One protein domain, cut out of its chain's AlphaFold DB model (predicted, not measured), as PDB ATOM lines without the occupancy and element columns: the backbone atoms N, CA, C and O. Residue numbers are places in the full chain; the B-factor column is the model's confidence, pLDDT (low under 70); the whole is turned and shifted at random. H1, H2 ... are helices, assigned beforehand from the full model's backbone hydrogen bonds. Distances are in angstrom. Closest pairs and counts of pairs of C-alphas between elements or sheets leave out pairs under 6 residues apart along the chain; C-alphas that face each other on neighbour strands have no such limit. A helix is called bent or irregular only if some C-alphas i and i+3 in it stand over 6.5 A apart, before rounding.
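This is residues 743 to 885 of the 885 residues of the protein "Sulfatase-like hydrolase/transferase" of Lewinella aurantiaca (UniProt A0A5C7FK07). Two long helices, H3 and H5, lie side by side as the core, and H4 crosses them at a slant, making a three-helix up-and-down bundle in which each helix runs against the one before it. H6 folds back on the later part of H5, the short H2 sits at the beginning of H3, H1 lies far out at the later part of H3, and a tail without a named element, residues 868 to 885, ends the chain. The printed part has 143 residues, with six named helices, H1 to H6 in that order, and no named strand; its class is all helix. It is compact, with a radius of gyration of the C-alphas of 15.1 A, and spans 40 by 36 by 22 A.

H1, residues 743 to 761, has a kink of 32 degrees near residue 752. H2, residues 769 to 772, is close to H1 but not clearly touching: their closest C-alphas, Gln 761 and Pro 769, are 7.1 A apart. H3, residues 777 to 797, is the hub, touching four helices. H1 and H3 only just touch, with 3 pairs of C-alphas within 8 A, the closest Leu 750 and Gly 795 at 6.6 A; they run opposite ways at a shallow tilt of 34.9 degrees, only just short of steep. H2 touches residues 777 to 784 of H3, closest at the C-alphas of Glu 771 and Ser 781, 5.2 A. H4, residues 813 to 824, forms a helical hairpin with H3, opposite ways at a steep tilt of 38 degrees; their closest C-alphas, Met 788 and Ile 813, are 7.0 A apart. H5, residues 838 to 856, touches H3 the same way at a shallow tilt of 10 degrees, closest at the C-alphas of Thr 782 and Leu 845, 5.7 A. H4 and H5 are a hairpin too, at a steep tilt of 40 degrees, with the C-alphas of Ala 824 and Leu 842 closest at 5.7 A. H6, residues 859 to 867, makes a hairpin with H5 at a steep tilt of 45 degrees, the closest C-alphas being Gly 853 and Tyr 861, 4.7 A. H6 is apart from H3 and H4, among others. Each O i to N i+4 pair is within hydrogen-bond range in H5, against 11 of 15 in H1, 16 of 17 in H3, 6 of 8 in H4 and 2 of 5 in H6, where 3 of 6 O i to N i+3 pairs are; H2 is too short for an i+4 pair.

H1 begins with C-alpha 743 at (102.312, 114.738, 142.408) and is 24.9 A long. H2 measures 5.0 A. H3 is 30.9 A long, from C-alpha 777 at (131.808, 101.531, 133.607). H4 is 16.2 A long and irregular: C-alphas 819 and 822 are 7.1 A apart. H5 is 26.6 A long. H6 is 12.6 A long and ends with C-alpha 867 at (137.294, 126.865, 132.110).

The C-alphas farthest apart, Glu 744 and Lys 829, are 43.3 A apart. The printed part has no cut and ends at the chain's last residue, 885. The links from H3 to H4, 15 residues, and from H4 to H5, 13 residues, are long. The mean pLDDT of the printed part is 91.9, and residues 882 to 885 are under 70.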
ATOM      1  N   GLU A 743     101.101 114.196 141.774       88.88
ATOM      2  CA  GLU A 743     102.312 114.738 142.408       88.88
ATOM      3  C   GLU A 743     102.625 114.126 143.775       88.88
ATOM      4  O   GLU A 743     103.798 113.941 144.095       88.88
ATOM      5  N   GLU A 744     101.613 113.764 144.568       86.38
ATOM      6  CA  GLU A 744     101.855 113.122 145.865       86.38
ATOM      7  C   GLU A 744     102.415 111.706 145.697       86.38
ATOM      8  O   GLU A 744     103.361 111.324 146.380       86.38
ATOM      9  N   GLU A 745     101.934 110.954 144.708       91.38
ATOM     10  CA  GLU A 745     102.523 109.656 144.376       91.38
ATOM     11  C   GLU A 745     103.968 109.808 143.887       91.38
ATOM     12  O   GLU A 745     104.846 109.044 144.287       91.38
ATOM     13  N   ALA A 746     104.245 110.828 143.067       96.81
ATOM     14  CA  ALA A 746     105.606 111.142 142.643       96.81
ATOM     15  C   ALA A 746     106.502 111.498 143.844       96.81
ATOM     16  O   ALA A 746     107.651 111.053 143.915       96.81
ATOM     17  N   ARG A 747     105.969 112.260 144.810       95.88
ATOM     18  CA  ARG A 747     106.644 112.623 146.061       95.88
ATOM     19  C   ARG A 747     107.001 111.381 146.877       95.88
ATOM     20  O   ARG A 747     108.131 111.289 147.354       95.88
ATOM     21  N   GLU A 748     106.092 110.418 147.001       96.06
ATOM     22  CA  GLU A 748     106.340 109.167 147.727       96.06
ATOM     23  C   GLU A 748     107.389 108.286 147.040       96.06
ATOM     24  O   GLU A 748     108.297 107.775 147.705       96.06
ATOM     25  N   VAL A 749     107.357 108.183 145.705       97.88
ATOM     26  CA  VAL A 749     108.415 107.492 144.947       97.88
ATOM     27  C   VAL A 749     109.775 108.132 145.238       97.88
ATOM     28  O   VAL A 749     110.712 107.424 145.609       97.88
ATOM     29  N   LEU A 750     109.876 109.465 145.181       98.19
ATOM     30  CA  LEU A 750     111.112 110.199 145.475       98.19
ATOM     31  C   LEU A 750     111.579 110.024 146.926       98.19
ATOM     32  O   LEU A 750     112.766 109.792 147.152       98.19
ATOM     33  N   LYS A 751     110.675 110.094 147.915       96.94
ATOM     34  CA  LYS A 751     111.011 109.840 149.327       96.94
ATOM     35  C   LYS A 751     111.576 108.431 149.509       96.94
ATOM     36  O   LYS A 751     112.629 108.287 150.129       96.94
ATOM     37  N   SER A 752     110.934 107.421 148.916       96.25
ATOM     38  CA  SER A 752     111.419 106.031 148.939       96.25
ATOM     39  C   SER A 752     112.775 105.868 148.240       96.25
ATOM     40  O   SER A 752     113.578 105.015 148.620       96.25
ATOM     41  N   GLY A 753     113.055 106.710 147.239       95.81
ATOM     42  CA  GLY A 753     114.298 106.707 146.477       95.81
ATOM     43  C   GLY A 753     115.538 107.009 147.320       95.81
ATOM     44  O   GLY A 753     116.625 106.554 146.970       95.81
ATOM     45  N   LYS A 754     115.397 107.691 148.468       96.12
ATOM     46  CA  LYS A 754     116.501 107.893 149.423       96.12
ATOM     47  C   LYS A 754     117.092 106.555 149.866       96.12
ATOM     48  O   LYS A 754     118.254 106.278 149.586       96.12
ATOM     49  N   SER A 755     116.257 105.691 150.439       95.06
ATOM     50  CA  SER A 755     116.683 104.387 150.948       95.06
ATOM     51  C   SER A 755     116.814 103.316 149.868       95.06
ATOM     52  O   SER A 755     117.615 102.403 150.008       95.06
ATOM     53  N   ARG A 756     116.027 103.387 148.785       95.50
ATOM     54  CA  ARG A 756     116.054 102.366 147.723       95.50
ATOM     55  C   ARG A 756     117.143 102.602 146.678       95.50
ATOM     56  O   ARG A 756     117.619 101.637 146.084       95.50
ATOM     57  N   LEU A 757     117.524 103.858 146.435       97.56
ATOM     58  CA  LEU A 757     118.521 104.217 145.426       97.56
ATOM     59  C   LEU A 757     119.800 104.756 146.065       97.56
ATOM     60  O   LEU A 757     120.850 104.156 145.879       97.56
ATOM     61  N   ILE A 758     119.744 105.860 146.818       97.62
ATOM     62  CA  ILE A 758     120.967 106.544 147.284       97.62
ATOM     63  C   ILE A 758     121.704 105.710 148.340       97.62
ATOM     64  O   ILE A 758     122.915 105.534 148.230       97.62
ATOM     65  N   ASP A 759     120.989 105.147 149.315       97.25
ATOM     66  CA  ASP A 759     121.589 104.293 150.354       97.25
ATOM     67  C   ASP A 759     122.172 102.985 149.788       97.25
ATOM     68  O   ASP A 759     123.086 102.417 150.375       97.25
ATOM     69  N   VAL A 760     121.645 102.503 148.656       96.94
ATOM     70  CA  VAL A 760     122.020 101.208 148.057       96.94
ATOM     71  C   VAL A 760     123.113 101.350 147.002       96.94
ATOM     72  O   VAL A 760     123.920 100.442 146.825       96.94
ATOM     73  N   GLN A 761     123.112 102.447 146.244       98.06
ATOM     74  CA  GLN A 761     123.904 102.560 145.018       98.06
ATOM     75  C   GLN A 761     125.138 103.455 145.146       98.06
ATOM     76  O   GLN A 761     125.967 103.432 144.234       98.06
ATOM     77  N   ILE A 762     125.249 104.262 146.210       98.25
ATOM     78  CA  ILE A 762     126.348 105.215 146.393       98.25
ATOM     79  C   ILE A 762     127.064 104.954 147.719       98.25
ATOM     80  O   ILE A 762     126.478 105.079 148.793       98.25
ATOM     81  N   GLU A 763     128.355 104.658 147.634       98.12
ATOM     82  CA  GLU A 763     129.217 104.467 148.800       98.12
ATOM     83  C   GLU A 763     129.632 105.799 149.440       98.12
ATOM     84  O   GLU A 763     129.447 106.879 148.874       98.12
ATOM     85  N   ALA A 764     130.242 105.720 150.624       97.69
ATOM     86  CA  ALA A 764     130.735 106.876 151.377       97.69
ATOM     87  C   ALA A 764     131.659 107.800 150.559       97.69
ATOM     88  O   ALA A 764     131.610 109.019 150.703       97.69
ATOM     89  N   ASP A 765     132.490 107.221 149.689       97.44
ATOM     90  CA  ASP A 765     133.428 107.944 148.824       97.44
ATOM     91  C   ASP A 765     132.793 108.465 147.522       97.44
ATOM     92  O   ASP A 765     133.476 109.088 146.711       97.44
ATOM     93  N   GLY A 766     131.498 108.206 147.308       98.06
ATOM     94  CA  GLY A 766     130.764 108.557 146.095       98.06
ATOM     95  C   GLY A 766     130.851 107.528 144.967       98.06
ATOM     96  O   GLY A 766     130.217 107.710 143.922       98.06
ATOM     97  N   SER A 767     131.608 106.444 145.135       98.00
ATOM     98  CA  SER A 767     131.681 105.390 144.128       98.00
ATOM     99  C   SER A 767     130.325 104.693 143.939       98.00
ATOM    100  O   SER A 767     129.476 104.666 144.831       98.00
ATOM    101  N   GLN A 768     130.107 104.147 142.737       98.31
ATOM    102  CA  GLN A 768     128.883 103.431 142.350       98.31
ATOM    103  C   GLN A 768     129.230 101.975 141.983       98.31
ATOM    104  O   GLN A 768     129.422 101.674 140.797       98.31
ATOM    105  N   PRO A 769     129.361 101.049 142.954       97.75
ATOM    106  CA  PRO A 769     130.006  99.747 142.742       97.75
ATOM    107  C   PRO A 769     129.372  98.901 141.634       97.75
ATOM    108  O   PRO A 769     130.078  98.308 140.814       97.75
ATOM    109  N   HIS A 770     128.038  98.888 141.552       97.12
ATOM    110  CA  HIS A 770     127.311  98.134 140.529       97.12
ATOM    111  C   HIS A 770     127.573  98.635 139.103       97.12
ATOM    112  O   HIS A 770     127.556  97.834 138.166       97.12
ATOM    113  N   GLU A 771     127.852  99.929 138.936       97.75
ATOM    114  CA  GLU A 771     128.161 100.529 137.637       97.75
ATOM    115  C   GLU A 771     129.646 100.414 137.292       97.75
ATOM    116  O   GLU A 771     130.000 100.134 136.142       97.75
ATOM    117  N   LEU A 772     130.520 100.547 138.292       97.50
ATOM    118  CA  LEU A 772     131.965 100.373 138.148       97.50
ATOM    119  C   LEU A 772     132.353  98.939 137.763       97.50
ATOM    120  O   LEU A 772     133.308  98.741 137.014       97.50
ATOM    121  N   ALA A 773     131.574  97.945 138.197       96.19
ATOM    122  CA  ALA A 773     131.767  96.540 137.839       96.19
ATOM    123  C   ALA A 773     131.437  96.207 136.367       96.19
ATOM    124  O   ALA A 773     131.655  95.079 135.922       96.19
ATOM    125  N   ARG A 774     130.874  97.146 135.593       94.38
ATOM    126  CA  ARG A 774     130.447  96.898 134.207       94.38
ATOM    127  C   ARG A 774     131.591  97.059 133.216       94.38
ATOM    128  O   ARG A 774     132.449  97.922 133.360       94.38
ATOM    129  N   THR A 775     131.507  96.335 132.097       91.50
ATOM    130  CA  THR A 775     132.476  96.446 130.991       91.50
ATOM    131  C   THR A 775     132.462  97.822 130.299       91.50
ATOM    132  O   THR A 775     133.378  98.146 129.546       91.50
ATOM    133  N   LYS A 776     131.439  98.653 130.554       92.88
ATOM    134  CA  LYS A 776     131.294 100.052 130.102       92.88
ATOM    135  C   LYS A 776     131.098 101.005 131.290       92.88
ATOM    136  O   LYS A 776     130.127 101.762 131.331       92.88
ATOM    137  N   SER A 777     131.977 100.910 132.284       95.75
ATOM    138  CA  SER A 777     131.808 101.531 133.607       95.75
ATOM    139  C   SER A 777     131.637 103.060 133.614       95.75
ATOM    140  O   SER A 777     130.778 103.550 134.348       95.75
ATOM    141  N   ILE A 778     132.350 103.829 132.777       96.69
ATOM    142  CA  ILE A 778     132.153 105.295 132.658       96.69
ATOM    143  C   ILE A 778     130.737 105.582 132.165       96.69
ATOM    144  O   ILE A 778     130.028 106.417 132.726       96.69
ATOM    145  N   SER A 779     130.309 104.862 131.122       94.81
ATOM    146  CA  SER A 779     128.981 105.035 130.530       94.81
ATOM    147  C   SER A 779     127.872 104.743 131.539       94.81
ATOM    148  O   SER A 779     126.908 105.503 131.608       94.81
ATOM    149  N   TYR A 780     127.995 103.660 132.308       96.88
ATOM    150  CA  TYR A 780     126.993 103.268 133.298       96.88
ATOM    151  C   TYR A 780     126.971 104.208 134.509       96.88
ATOM    152  O   TYR A 780     125.895 104.670 134.884       96.88
ATOM    153  N   SER A 781     128.137 104.594 135.033       98.19
ATOM    154  CA  SER A 781     128.234 105.543 136.156       98.19
ATOM    155  C   SER A 781     127.653 106.913 135.782       98.19
ATOM    156  O   SER A 781     126.906 107.516 136.549       98.19
ATOM    157  N   THR A 782     127.921 107.378 134.555       98.06
ATOM    158  CA  THR A 782     127.355 108.629 134.021       98.06
ATOM    159  C   THR A 782     125.844 108.516 133.802       98.06
ATOM    160  O   THR A 782     125.093 109.445 134.097       98.06
ATOM    161  N   MET A 783     125.371 107.380 133.277       97.19
ATOM    162  CA  MET A 783     123.948 107.141 133.033       97.19
ATOM    163  C   MET A 783     123.146 107.108 134.334       97.19
ATOM    164  O   MET A 783     122.062 107.692 134.379       97.19
ATOM    165  N   ASN A 784     123.658 106.444 135.370       98.50
ATOM    166  CA  ASN A 784     122.992 106.369 136.662       98.50
ATOM    167  C   ASN A 784     122.956 107.742 137.347       98.50
ATOM    168  O   ASN A 784     121.882 108.218 137.712       98.50
ATOM    169  N   LEU A 785     124.095 108.444 137.387       98.38
ATOM    170  CA  LEU A 785     124.185 109.780 137.981       98.38
ATOM    171  C   LEU A 785     123.269 110.800 137.285       98.38
ATOM    172  O   LEU A 785     122.645 111.636 137.940       98.38
ATOM    173  N   ARG A 786     123.112 110.700 135.958       97.75
ATOM    174  CA  ARG A 786     122.134 111.503 135.211       97.75
ATOM    175  C   ARG A 786     120.701 111.233 135.670       97.75
ATOM    176  O   ARG A 786     119.935 112.181 135.822       97.75
ATOM    177  N   GLY A 787     120.340 109.967 135.880       97.88
ATOM    178  CA  GLY A 787     119.024 109.587 136.394       97.88
ATOM    179  C   GLY A 787     118.784 110.133 137.803       97.88
ATOM    180  O   GLY A 787     117.774 110.785 138.044       97.88
ATOM    181  N   MET A 788     119.759 109.982 138.702       98.38
ATOM    182  CA  MET A 788     119.682 110.522 140.065       98.38
ATOM    183  C   MET A 788     119.555 112.049 140.086       98.38
ATOM    184  O   MET A 788     118.758 112.600 140.840       98.38
ATOM    185  N   THR A 789     120.274 112.745 139.207       97.62
ATOM    186  CA  THR A 789     120.174 114.207 139.070       97.62
ATOM    187  C   THR A 789     118.808 114.639 138.554       97.62
ATOM    188  O   THR A 789     118.258 115.635 139.015       97.62
ATOM    189  N   ARG A 790     118.218 113.869 137.633       96.44
ATOM    190  CA  ARG A 790     116.853 114.104 137.154       96.44
ATOM    191  C   ARG A 790     115.829 113.920 138.273       96.44
ATOM    192  O   ARG A 790     114.968 114.779 138.434       96.44
ATOM    193  N   LEU A 791     115.964 112.870 139.085       98.12
ATOM    194  CA  LEU A 791     115.132 112.664 140.276       98.12
ATOM    195  C   LEU A 791     115.296 113.801 141.286       98.12
ATOM    196  O   LEU A 791     114.301 114.310 141.788       98.12
ATOM    197  N   ALA A 792     116.525 114.253 141.543       97.12
ATOM    198  CA  ALA A 792     116.776 115.389 142.422       97.12
ATOM    199  C   ALA A 792     116.138 116.683 141.897       97.12
ATOM    200  O   ALA A 792     115.544 117.437 142.667       97.12
ATOM    201  N   TRP A 793     116.196 116.915 140.587       93.62
ATOM    202  CA  TRP A 793     115.538 118.051 139.951       93.62
ATOM    203  C   TRP A 793     114.007 117.971 140.069       93.62
ATOM    204  O   TRP A 793     113.382 118.957 140.456       93.62
ATOM    205  N   HIS A 794     113.390 116.804 139.848       94.56
ATOM    206  CA  HIS A 794     111.961 116.605 140.131       94.56
ATOM    207  C   HIS A 794     111.635 116.824 141.616       94.56
ATOM    208  O   HIS A 794     110.662 117.499 141.943       94.56
ATOM    209  N   GLY A 795     112.490 116.330 142.513       93.31
ATOM    210  CA  GLY A 795     112.355 116.484 143.957       93.31
ATOM    211  C   GLY A 795     112.306 117.933 144.427       93.31
ATOM    212  O   GLY A 795     111.484 118.249 145.281       93.31
ATOM    213  N   ARG A 796     113.078 118.844 143.815       87.69
ATOM    214  CA  ARG A 796     113.017 120.285 144.135       87.69
ATOM    215  C   ARG A 796     111.618 120.876 143.963       87.69
ATOM    216  O   ARG A 796     111.212 121.698 144.777       87.69
ATOM    217  N   HIS A 797     110.885 120.440 142.941       83.12
ATOM    218  CA  HIS A 797     109.528 120.922 142.665       83.12
ATOM    219  C   HIS A 797     108.500 120.336 143.638       83.12
ATOM    220  O   HIS A 797     107.498 120.970 143.937       83.12
ATOM    221  N   LEU A 798     108.777 119.145 144.173       86.19
ATOM    222  CA  LEU A 798     107.891 118.411 145.077       86.19
ATOM    223  C   LEU A 798     108.339 118.484 146.545       86.19
ATOM    224  O   LEU A 798     107.885 117.697 147.373       86.19
ATOM    225  N   GLY A 799     109.258 119.390 146.893       86.12
ATOM    226  CA  GLY A 799     109.775 119.534 148.260       86.12
ATOM    227  C   GLY A 799     110.504 118.297 148.808       86.12
ATOM    228  O   GLY A 799     110.583 118.124 150.022       86.12
ATOM    229  N   VAL A 800     111.024 117.418 147.942       92.12
ATOM    230  CA  VAL A 800     111.850 116.263 148.326       92.12
ATOM    231  C   VAL A 800     113.298 116.542 147.960       92.12
ATOM    232  O   VAL A 800     113.704 116.450 146.803       92.12
ATOM    233  N   ASP A 801     114.104 116.852 148.966       93.44
ATOM    234  CA  ASP A 801     115.522 117.113 148.756       93.44
ATOM    235  C   ASP A 801     116.319 115.804 148.664       93.44
ATOM    236  O   ASP A 801     116.652 115.184 149.678       93.44
ATOM    237  N   LEU A 802     116.577 115.359 147.431       95.62
ATOM    238  CA  LEU A 802     117.516 114.271 147.132       95.62
ATOM    239  C   LEU A 802     118.936 114.781 146.874       95.62
ATOM    240  O   LEU A 802     119.892 114.024 147.002       95.62
ATOM    241  N   TRP A 803     119.083 116.055 146.503       96.44
ATOM    242  CA  TRP A 803     120.372 116.633 146.128       96.44
ATOM    243  C   TRP A 803     121.293 116.818 147.332       96.44
ATOM    244  O   TRP A 803     122.501 116.610 147.224       96.44
ATOM    245  N   ASN A 804     120.723 117.207 148.474       93.56
ATOM    246  CA  ASN A 804     121.449 117.382 149.731       93.56
ATOM    247  C   ASN A 804     121.271 116.199 150.691       93.56
ATOM    248  O   ASN A 804     121.754 116.250 151.820       93.56
ATOM    249  N   TYR A 805     120.576 115.137 150.274       96.50
ATOM    250  CA  TYR A 805     120.453 113.935 151.086       96.50
ATOM    251  C   TYR A 805     121.783 113.176 151.135       96.50
ATOM    252  O   TYR A 805     122.416 112.937 150.104       96.50
ATOM    253  N   GLN A 806     122.166 112.772 152.342       97.12
ATOM    254  CA  GLN A 806     123.324 111.936 152.616       97.12
ATOM    255  C   GLN A 806     122.847 110.650 153.289       97.12
ATOM    256  O   GLN A 806     122.070 110.702 154.243       97.12
ATOM    257  N   ASN A 807     123.294 109.507 152.775       95.12
ATOM    258  CA  ASN A 807     122.974 108.211 153.352       95.12
ATOM    259  C   ASN A 807     123.741 107.984 154.674       95.12
ATOM    260  O   ASN A 807     124.717 108.692 154.950       95.12
ATOM    261  N   PRO A 808     123.357 106.987 155.493       95.12
ATOM    262  CA  PRO A 808     124.018 106.721 156.775       95.12
ATOM    263  C   PRO A 808     125.525 106.420 156.690       95.12
ATOM    264  O   PRO A 808     126.232 106.606 157.677       95.12
ATOM    265  N   ALA A 809     126.021 105.963 155.536       92.38
ATOM    266  CA  ALA A 809     127.442 105.699 155.305       92.38
ATOM    267  C   ALA A 809     128.230 106.953 154.876       92.38
ATOM    268  O   ALA A 809     129.456 106.914 154.824       92.38
ATOM    269  N   GLY A 810     127.556 108.070 154.583       93.31
ATOM    270  CA  GLY A 810     128.167 109.318 154.125       93.31
ATOM    271  C   GLY A 810     128.091 109.554 152.610       93.31
ATOM    272  O   GLY A 810     128.477 110.629 152.150       93.31
ATOM    273  N   GLY A 811     127.558 108.605 151.839       97.50
ATOM    274  CA  GLY A 811     127.369 108.713 150.393       97.50
ATOM    275  C   GLY A 811     126.218 109.651 150.015       97.50
ATOM    276  O   GLY A 811     125.244 109.805 150.749       97.50
ATOM    277  N   SER A 812     126.323 110.313 148.864       98.25
ATOM    278  CA  SER A 812     125.298 111.234 148.349       98.25
ATOM    279  C   SER A 812     125.429 111.428 146.837       98.25
ATOM    280  O   SER A 812     126.472 111.127 146.255       98.25
ATOM    281  N   ILE A 813     124.405 111.998 146.188       98.38
ATOM    282  CA  ILE A 813     124.487 112.365 144.761       98.38
ATOM    283  C   ILE A 813     125.683 113.302 144.521       98.38
ATOM    284  O   ILE A 813     126.419 113.124 143.553       98.38
ATOM    285  N   ARG A 814     125.919 114.260 145.427       97.69
ATOM    286  CA  ARG A 814     127.076 115.168 145.370       97.69
ATOM    287  C   ARG A 814     128.401 114.417 145.498       97.69
ATOM    288  O   ARG A 814     129.277 114.636 144.670       97.69
ATOM    289  N   ALA A 815     128.508 113.472 146.436       98.06
ATOM    290  CA  ALA A 815     129.696 112.629 146.563       98.06
ATOM    291  C   ALA A 815     129.976 111.854 145.264       98.06
ATOM    292  O   ALA A 815     131.123 111.753 144.846       98.06
ATOM    293  N   ALA A 816     128.941 111.376 144.563       98.38
ATOM    294  CA  ALA A 816     129.114 110.712 143.269       98.38
ATOM    295  C   ALA A 816     129.628 111.648 142.157       98.38
ATOM    296  O   ALA A 816     130.410 111.214 141.306       98.38
ATOM    297  N   TYR A 817     129.245 112.929 142.167       98.44
ATOM    298  CA  TYR A 817     129.887 113.937 141.316       98.44
ATOM    299  C   TYR A 817     131.347 114.158 141.721       98.44
ATOM    300  O   TYR A 817     132.219 114.154 140.853       98.44
ATOM    301  N   ASP A 818     131.632 114.302 143.014       97.44
ATOM    302  CA  ASP A 818     132.990 114.528 143.520       97.44
ATOM    303  C   ASP A 818     133.926 113.353 143.195       97.44
ATOM    304  O   ASP A 818     135.062 113.567 142.774       97.44
ATOM    305  N   TYR A 819     133.427 112.116 143.267       98.12
ATOM    306  CA  TYR A 819     134.146 110.908 142.863       98.12
ATOM    307  C   TYR A 819     134.524 110.920 141.373       98.12
ATOM    308  O   TYR A 819     135.632 110.531 140.989       98.12
ATOM    309  N   LEU A 820     133.605 111.364 140.509       97.81
ATOM    310  CA  LEU A 820     133.779 111.341 139.054       97.81
ATOM    311  C   LEU A 820     134.534 112.558 138.499       97.81
ATOM    312  O   LEU A 820     135.144 112.453 137.430       97.81
ATOM    313  N   LYS A 821     134.529 113.694 139.206       96.88
ATOM    314  CA  LYS A 821     135.122 114.961 138.748       96.88
ATOM    315  C   LYS A 821     136.599 114.833 138.334       96.88
ATOM    316  O   LYS A 821     136.908 115.264 137.219       96.88
ATOM    317  N   PRO A 822     137.493 114.171 139.101       96.81
ATOM    318  CA  PRO A 822     138.904 114.085 138.726       96.81
ATOM    319  C   PRO A 822     139.162 113.317 137.428       96.81
ATOM    320  O   PRO A 822     140.136 113.582 136.726       96.81
ATOM    321  N   TYR A 823     138.290 112.366 137.086       95.75
ATOM    322  CA  TYR A 823     138.382 111.631 135.824       95.75
ATOM    323  C   TYR A 823     137.887 112.460 134.635       95.75
ATOM    324  O   TYR A 823     138.350 112.254 133.516       95.75
ATOM    325  N   ALA A 824     136.935 113.368 134.866       94.38
ATOM    326  CA  ALA A 824     136.338 114.200 133.828       94.38
ATOM    327  C   ALA A 824     137.196 115.424 133.471       94.38
ATOM    328  O   ALA A 824     137.238 115.783 132.293       94.38
ATOM    329  N   PHE A 825     137.860 116.034 134.463       94.62
ATOM    330  CA  PHE A 825     138.530 117.335 134.317       94.62
ATOM    331  C   PHE A 825     140.008 117.344 134.737       94.62
ATOM    332  O   PHE A 825     140.805 118.037 134.115       94.62
ATOM    333  N   ASP A 826     140.414 116.531 135.718       92.94
ATOM    334  CA  ASP A 826     141.750 116.649 136.336       92.94
ATOM    335  C   ASP A 826     142.776 115.641 135.776       92.94
ATOM    336  O   ASP A 826     143.844 115.423 136.346       92.94
ATOM    337  N   GLY A 827     142.449 114.965 134.669       88.38
ATOM    338  CA  GLY A 827     143.343 114.006 134.013       88.38
ATOM    339  C   GLY A 827     143.573 112.698 134.784       88.38
ATOM    340  O   GLY A 827     144.456 111.918 134.410       88.38
ATOM    341  N   LYS A 828     142.788 112.403 135.835       95.31
ATOM    342  CA  LYS A 828     142.895 111.136 136.578       95.31
ATOM    343  C   LYS A 828     142.626 109.955 135.641       95.31
ATOM    344  O   LYS A 828     141.614 109.892 134.939       95.31
ATOM    345  N   LYS A 829     143.520 108.963 135.637       94.38
ATOM    346  CA  LYS A 829     143.373 107.772 134.791       94.38
ATOM    347  C   LYS A 829     142.244 106.884 135.316       94.38
ATOM    348  O   LYS A 829     142.304 106.416 136.438       94.38
ATOM    349  N   TRP A 830     141.238 106.614 134.481       95.25
ATOM    350  CA  TRP A 830     140.210 105.601 134.779       95.25
ATOM    351  C   TRP A 830     140.807 104.193 134.956       95.25
ATOM    352  O   TRP A 830     141.521 103.729 134.063       95.25
ATOM    353  N   GLU A 831     140.480 103.531 136.068       93.44
ATOM    354  CA  GLU A 831     141.062 102.243 136.499       93.44
ATOM    355  C   GLU A 831     140.136 101.038 136.259       93.44
ATOM    356  O   GLU A 831     140.570  99.894 136.374       93.44
ATOM    357  N   TYR A 832     138.880 101.278 135.870       95.12
ATOM    358  CA  TYR A 832     137.888 100.235 135.588       95.12
ATOM    359  C   TYR A 832     137.762  99.962 134.082       95.12
ATOM    360  O   TYR A 832     138.283 100.693 133.236       95.12
ATOM    361  N   GLN A 833     137.039  98.905 133.709       94.19
ATOM    362  CA  GLN A 833     136.865  98.537 132.306       94.19
ATOM    363  C   GLN A 833     135.926  99.505 131.570       94.19
ATOM    364  O   GLN A 833     134.816  99.779 132.024       94.19
ATOM    365  N   GLN A 834     136.332  99.983 130.393       93.56
ATOM    366  CA  GLN A 834     135.476 100.759 129.494       93.56
ATOM    367  C   GLN A 834     135.663 100.296 128.047       93.56
ATOM    368  O   GLN A 834     136.658 100.625 127.407       93.56
ATOM    369  N   LEU A 835     134.693  99.549 127.520       88.94
ATOM    370  CA  LEU A 835     134.612  99.209 126.100       88.94
ATOM    371  C   LEU A 835     134.109 100.405 125.281       88.94
ATOM    372  O   LEU A 835     133.175 101.098 125.690       88.94
ATOM    373  N   GLY A 836     134.666 100.583 124.084       87.88
ATOM    374  CA  GLY A 836     134.362 101.708 123.198       87.88
ATOM    375  C   GLY A 836     135.290 102.905 123.413       87.88
ATOM    376  O   GLY A 836     136.303 102.806 124.101       87.88
ATOM    377  N   ASP A 837     134.950 104.031 122.791       90.88
ATOM    378  CA  ASP A 837     135.742 105.258 122.871       90.88
ATOM    379  C   ASP A 837     135.610 105.903 124.261       90.88
ATOM    380  O   ASP A 837     134.565 106.438 124.636       90.88
ATOM    381  N   LYS A 838     136.694 105.834 125.038       92.81
ATOM    382  CA  LYS A 838     136.759 106.382 126.393       92.81
ATOM    383  C   LYS A 838     136.542 107.896 126.413       92.81
ATOM    384  O   LYS A 838     135.836 108.377 127.297       92.81
ATOM    385  N   GLU A 839     137.107 108.630 125.458       92.69
ATOM    386  CA  GLU A 839     137.012 110.092 125.438       92.69
ATOM    387  C   GLU A 839     135.586 110.541 125.124       92.69
ATOM    388  O   GLU A 839     135.051 111.437 125.773       92.69
ATOM    389  N   HIS A 840     134.900 109.838 124.222       92.75
ATOM    390  CA  HIS A 840     133.477 110.057 123.971       92.75
ATOM    391  C   HIS A 840     132.620 109.939 125.251       92.75
ATOM    392  O   HIS A 840     131.701 110.735 125.488       92.75
ATOM    393  N   HIS A 841     132.922 108.956 126.105       93.94
ATOM    394  CA  HIS A 841     132.214 108.765 127.370       93.94
ATOM    395  C   HIS A 841     132.594 109.810 128.427       93.94
ATOM    396  O   HIS A 841     131.708 110.288 129.136       93.94
ATOM    397  N   LEU A 842     133.860 110.230 128.492       94.19
ATOM    398  CA  LEU A 842     134.288 111.337 129.353       94.19
ATOM    399  C   LEU A 842     133.661 112.671 128.925       94.19
ATOM    400  O   LEU A 842     133.172 113.408 129.778       94.19
ATOM    401  N   LYS A 843     133.539 112.942 127.619       92.12
ATOM    402  CA  LYS A 843     132.793 114.105 127.111       92.12
ATOM    403  C   LYS A 843     131.326 114.076 127.545       92.12
ATOM    404  O   LYS A 843     130.761 115.097 127.933       92.12
ATOM    405  N   SER A 844     130.698 112.899 127.530       92.62
ATOM    406  CA  SER A 844     129.321 112.736 128.020       92.62
ATOM    407  C   SER A 844     129.197 113.041 129.517       92.62
ATOM    408  O   SER A 844     128.201 113.634 129.934       92.62
ATOM    409  N   LEU A 845     130.207 112.674 130.310       95.69
ATOM    410  CA  LEU A 845     130.287 112.998 131.731       95.69
ATOM    411  C   LEU A 845     130.487 114.505 131.958       95.69
ATOM    412  O   LEU A 845     129.738 115.087 132.736       95.69
ATOM    413  N   ARG A 846     131.396 115.170 131.234       94.38
ATOM    414  CA  ARG A 846     131.563 116.637 131.311       94.38
ATOM    415  C   ARG A 846     130.260 117.380 130.999       94.38
ATOM    416  O   ARG A 846     129.822 118.223 131.775       94.38
ATOM    417  N   ASN A 847     129.561 116.965 129.943       91.38
ATOM    418  CA  ASN A 847     128.242 117.503 129.603       91.38
ATOM    419  C   ASN A 847     127.199 117.307 130.716       91.38
ATOM    420  O   ASN A 847     126.317 118.153 130.882       91.38
ATOM    421  N   LEU A 848     127.280 116.219 131.491       94.44
ATOM    422  CA  LEU A 848     126.418 116.026 132.656       94.44
ATOM    423  C   LEU A 848     126.713 117.070 133.743       94.44
ATOM    424  O   LEU A 848     125.759 117.653 134.256       94.44
ATOM    425  N   PHE A 849     127.981 117.360 134.056       95.12
ATOM    426  CA  PHE A 849     128.339 118.432 134.999       95.12
ATOM    427  C   PHE A 849     127.748 119.776 134.565       95.12
ATOM    428  O   PHE A 849     127.050 120.408 135.357       95.12
ATOM    429  N   TYR A 850     127.934 120.167 133.300       91.50
ATOM    430  CA  TYR A 850     127.437 121.453 132.796       91.50
ATOM    431  C   TYR A 850     125.917 121.580 132.943       91.50
ATOM    432  O   TYR A 850     125.421 122.565 133.484       91.50
ATOM    433  N   ARG A 851     125.166 120.547 132.533       90.69
ATOM    434  CA  ARG A 851     123.701 120.533 132.683       90.69
ATOM    435  C   ARG A 851     123.275 120.560 134.147       90.69
ATOM    436  O   ARG A 851     122.306 121.225 134.494       90.69
ATOM    437  N   THR A 852     124.002 119.852 135.008       92.88
ATOM    438  CA  THR A 852     123.723 119.811 136.451       92.88
ATOM    439  C   THR A 852     123.921 121.179 137.086       92.88
ATOM    440  O   THR A 852     123.101 121.575 137.908       92.88
ATOM    441  N   GLY A 853     124.942 121.930 136.656       90.12
ATOM    442  CA  GLY A 853     125.145 123.324 137.047       90.12
ATOM    443  C   GLY A 853     123.879 124.154 136.848       90.12
ATOM    444  O   GLY A 853     123.375 124.733 137.806       90.12
ATOM    445  N   GLY A 854     123.294 124.118 135.647       84.94
ATOM    446  CA  GLY A 854     122.076 124.874 135.351       84.94
ATOM    447  C   GLY A 854     120.788 124.286 135.939       84.94
ATOM    448  O   GLY A 854     119.880 125.052 136.252       84.94
ATOM    449  N   MET A 855     120.679 122.962 136.093       87.06
ATOM    450  CA  MET A 855     119.501 122.299 136.680       87.06
ATOM    451  C   MET A 855     119.430 122.466 138.203       87.06
ATOM    452  O   MET A 855     118.354 122.660 138.767       87.06
ATOM    453  N   MET A 856     120.575 122.371 138.878       87.62
ATOM    454  CA  MET A 856     120.681 122.335 140.341       87.62
ATOM    455  C   MET A 856     121.250 123.629 140.932       87.62
ATOM    456  O   MET A 856     121.368 123.733 142.149       87.62
ATOM    457  N   ASN A 857     121.544 124.620 140.085       85.62
ATOM    458  CA  ASN A 857     122.159 125.896 140.449       85.62
ATOM    459  C   ASN A 857     123.499 125.722 141.189       85.62
ATOM    460  O   ASN A 857     123.730 126.298 142.250       85.62
ATOM    461  N   VAL A 858     124.371 124.867 140.646       89.75
ATOM    462  CA  VAL A 858     125.689 124.574 141.225       89.75
ATOM    463  C   VAL A 858     126.737 125.413 140.508       89.75
ATOM    464  O   VAL A 858     127.253 125.019 139.464       89.75
ATOM    465  N   GLU A 859     127.060 126.567 141.087       85.62
ATOM    466  CA  GLU A 859     127.953 127.570 140.492       85.62
ATOM    467  C   GLU A 859     129.313 126.990 140.074       85.62
ATOM    468  O   GLU A 859     129.791 127.242 138.968       85.62
ATOM    469  N   ALA A 860     129.904 126.132 140.910       88.88
ATOM    470  CA  ALA A 860     131.167 125.473 140.592       88.88
ATOM    471  C   ALA A 860     131.091 124.642 139.300       88.88
ATOM    472  O   ALA A 860     132.071 124.565 138.574       88.88
ATOM    473  N   TYR A 861     129.940 124.035 138.989       92.19
ATOM    474  CA  TYR A 861     129.769 123.253 137.761       92.19
ATOM    475  C   TYR A 861     129.463 124.136 136.549       92.19
ATOM    476  O   TYR A 861     129.804 123.766 135.427       92.19
ATOM    477  N   CYS A 862     128.856 125.304 136.769       82.31
ATOM    478  CA  CYS A 862     128.630 126.301 135.725       82.31
ATOM    479  C   CYS A 862     129.948 126.806 135.127       82.31
ATOM    480  O   CYS A 862     130.067 126.915 133.909       82.31
ATOM    481  N   ARG A 863     130.953 127.060 135.977       86.50
ATOM    482  CA  ARG A 863     132.255 127.596 135.548       86.50
ATOM    483  C   ARG A 863     133.092 126.591 134.754       86.50
ATOM    484  O   ARG A 863     133.812 126.998 133.845       86.50
ATOM    485  N   LEU A 864     132.914 125.287 135.003       89.94
ATOM    486  CA  LEU A 864     133.679 124.225 134.333       89.94
ATOM    487  C   LEU A 864     133.591 124.300 132.807       89.94
ATOM    488  O   LEU A 864     134.556 123.960 132.130       89.94
ATOM    489  N   ARG A 865     132.457 124.732 132.243       86.19
ATOM    490  CA  ARG A 865     132.295 124.775 130.784       86.19
ATOM    491  C   ARG A 865     133.208 125.808 130.128       86.19
ATOM    492  O   ARG A 865     133.835 125.509 129.116       86.19
ATOM    493  N   ALA A 866     133.275 127.001 130.716       81.56
ATOM    494  CA  ALA A 866     134.133 128.081 130.246       81.56
ATOM    495  C   ALA A 866     135.612 127.769 130.518       81.56
ATOM    496  O   ALA A 866     136.439 127.929 129.627       81.56
ATOM    497  N   GLU A 867     135.930 127.244 131.706       87.00
ATOM    498  CA  GLU A 867     137.294 126.865 132.110       87.00
ATOM    499  C   GLU A 867     137.927 125.798 131.203       87.00
ATOM    500  O   GLU A 867     139.146 125.755 131.065       87.00
ATOM    501  N   ASN A 868     137.107 124.943 130.583       86.31
ATOM    502  CA  ASN A 868     137.560 123.863 129.701       86.31
ATOM    503  C   ASN A 868     137.351 124.162 128.206       86.31
ATOM    504  O   ASN A 868     137.553 123.266 127.388       86.31
ATOM    505  N   GLU A 869     136.921 125.379 127.848       84.69
ATOM    506  CA  GLU A 869     136.674 125.798 126.458       84.69
ATOM    507  C   GLU A 869     135.776 124.810 125.666       84.69
ATOM    508  O   GLU A 869     136.019 124.529 124.491       84.69
ATOM    509  N   ASP A 870     134.724 124.265 126.302       84.88
ATOM    510  CA  ASP A 870     133.885 123.172 125.762       84.88
ATOM    511  C   ASP A 870     132.462 123.666 125.386       84.88
ATOM    512  O   ASP A 870     131.516 123.558 126.183       84.88
ATOM    513  N   PRO A 871     132.271 124.270 124.191       83.69
ATOM    514  CA  PRO A 871     131.009 124.898 123.802       83.69
ATOM    515  C   PRO A 871     129.855 123.887 123.638       83.69
ATOM    516  O   PRO A 871     130.080 122.696 123.422       83.69
ATOM    517  N   PRO A 872     128.583 124.331 123.702       86.38
ATOM    518  CA  PRO A 872     127.433 123.464 123.445       86.38
ATOM    519  C   PRO A 872     127.437 122.844 122.042       86.38
ATOM    520  O   PRO A 872     127.533 123.541 121.035       86.38
ATOM    521  N   ASP A 873     127.253 121.518 121.986       84.81
ATOM    522  CA  ASP A 873     127.208 120.738 120.737       84.81
ATOM    523  C   ASP A 873     125.825 120.786 120.058       84.81
ATOM    524  O   ASP A 873     125.693 120.548 118.849       84.81
ATOM    525  N   LYS A 874     124.774 121.024 120.850       87.75
ATOM    526  CA  LYS A 874     123.371 121.041 120.422       87.75
ATOM    527  C   LYS A 874     122.564 122.057 121.224       87.75
ATOM    528  O   LYS A 874     122.931 122.431 122.335       87.75
ATOM    529  N   LEU A 875     121.446 122.494 120.654       86.44
ATOM    530  CA  LEU A 875     120.626 123.565 121.216       86.44
ATOM    531  C   LEU A 875     120.027 123.194 122.583       86.44
ATOM    532  O   LEU A 875     119.906 124.038 123.463       86.44
ATOM    533  N   GLU A 876     119.724 121.917 122.799       83.69
ATOM    534  CA  GLU A 876     119.211 121.404 124.068       83.69
ATOM    535  C   GLU A 876     120.231 121.534 125.214       83.69
ATOM    536  O   GLU A 876     119.842 121.549 126.376       83.69
ATOM    537  N   ASP A 877     121.532 121.652 124.918       83.88
ATOM    538  CA  ASP A 877     122.549 121.905 125.948       83.88
ATOM    539  C   ASP A 877     122.524 123.352 126.457       83.88
ATOM    540  O   ASP A 877     123.071 123.621 127.525       83.88
ATOM    541  N   VAL A 878     121.892 124.264 125.712       84.75
ATOM    542  CA  VAL A 878     121.693 125.665 126.106       84.75
ATOM    543  C   VAL A 878     120.531 125.786 127.096       84.75
ATOM    544  O   VAL A 878     120.596 126.578 128.028       84.75
ATOM    545  N   LEU A 879     119.500 124.939 126.972       79.81
ATOM    546  CA  LEU A 879     118.337 124.934 127.879       79.81
ATOM    547  C   LEU A 879     118.707 124.680 129.344       79.81
ATOM    548  O   LEU A 879     117.989 125.086 130.254       79.81
ATOM    549  N   PHE A 880     119.835 124.014 129.572       76.88
ATOM    550  CA  PHE A 880     120.359 123.714 130.900       76.88
ATOM    551  C   PHE A 880     121.654 124.477 131.195       76.88
ATOM    552  O   PHE A 880     122.387 124.092 132.103       76.88
ATOM    553  N   ALA A 881     121.941 125.547 130.447       72.00
ATOM    554  CA  ALA A 881     123.047 126.444 130.743       72.00
ATOM    555  C   ALA A 881     122.756 127.289 131.998       72.00
ATOM    556  O   ALA A 881     121.608 127.412 132.457       72.00
ATOM    557  N   CYS A 882     123.823 127.829 132.577       69.94
ATOM    558  CA  CYS A 882     123.742 128.753 133.701       69.94
ATOM    559  C   CYS A 882     123.535 130.195 133.199       69.94
ATOM    560  O   CYS A 882     123.895 130.473 132.058       69.94
ATOM    561  N   PRO A 883     122.953 131.095 134.014       56.41
ATOM    562  CA  PRO A 883     122.578 132.447 133.581       56.41
ATOM    563  C   PRO A 883     123.737 133.324 133.073       56.41
ATOM    564  O   PRO A 883     123.508 134.142 132.189       56.41
ATOM    565  N   ASP A 884     124.958 133.112 133.581       51.12
ATOM    566  CA  ASP A 884     126.140 133.952 133.312       51.12
ATOM    567  C   ASP A 884     127.256 133.235 132.512       51.12
ATOM    568  O   ASP A 884     128.415 133.647 132.569       51.12
ATOM    569  N   ALA A 885     126.940 132.126 131.827       43.88
ATOM    570  CA  ALA A 885     127.915 131.285 131.111       43.88
ATOM    571  C   ALA A 885     127.979 131.540 129.598       43.88
ATOM    572  O   ALA A 885     126.905 131.701 128.972       43.88
TER     573      ALA A 885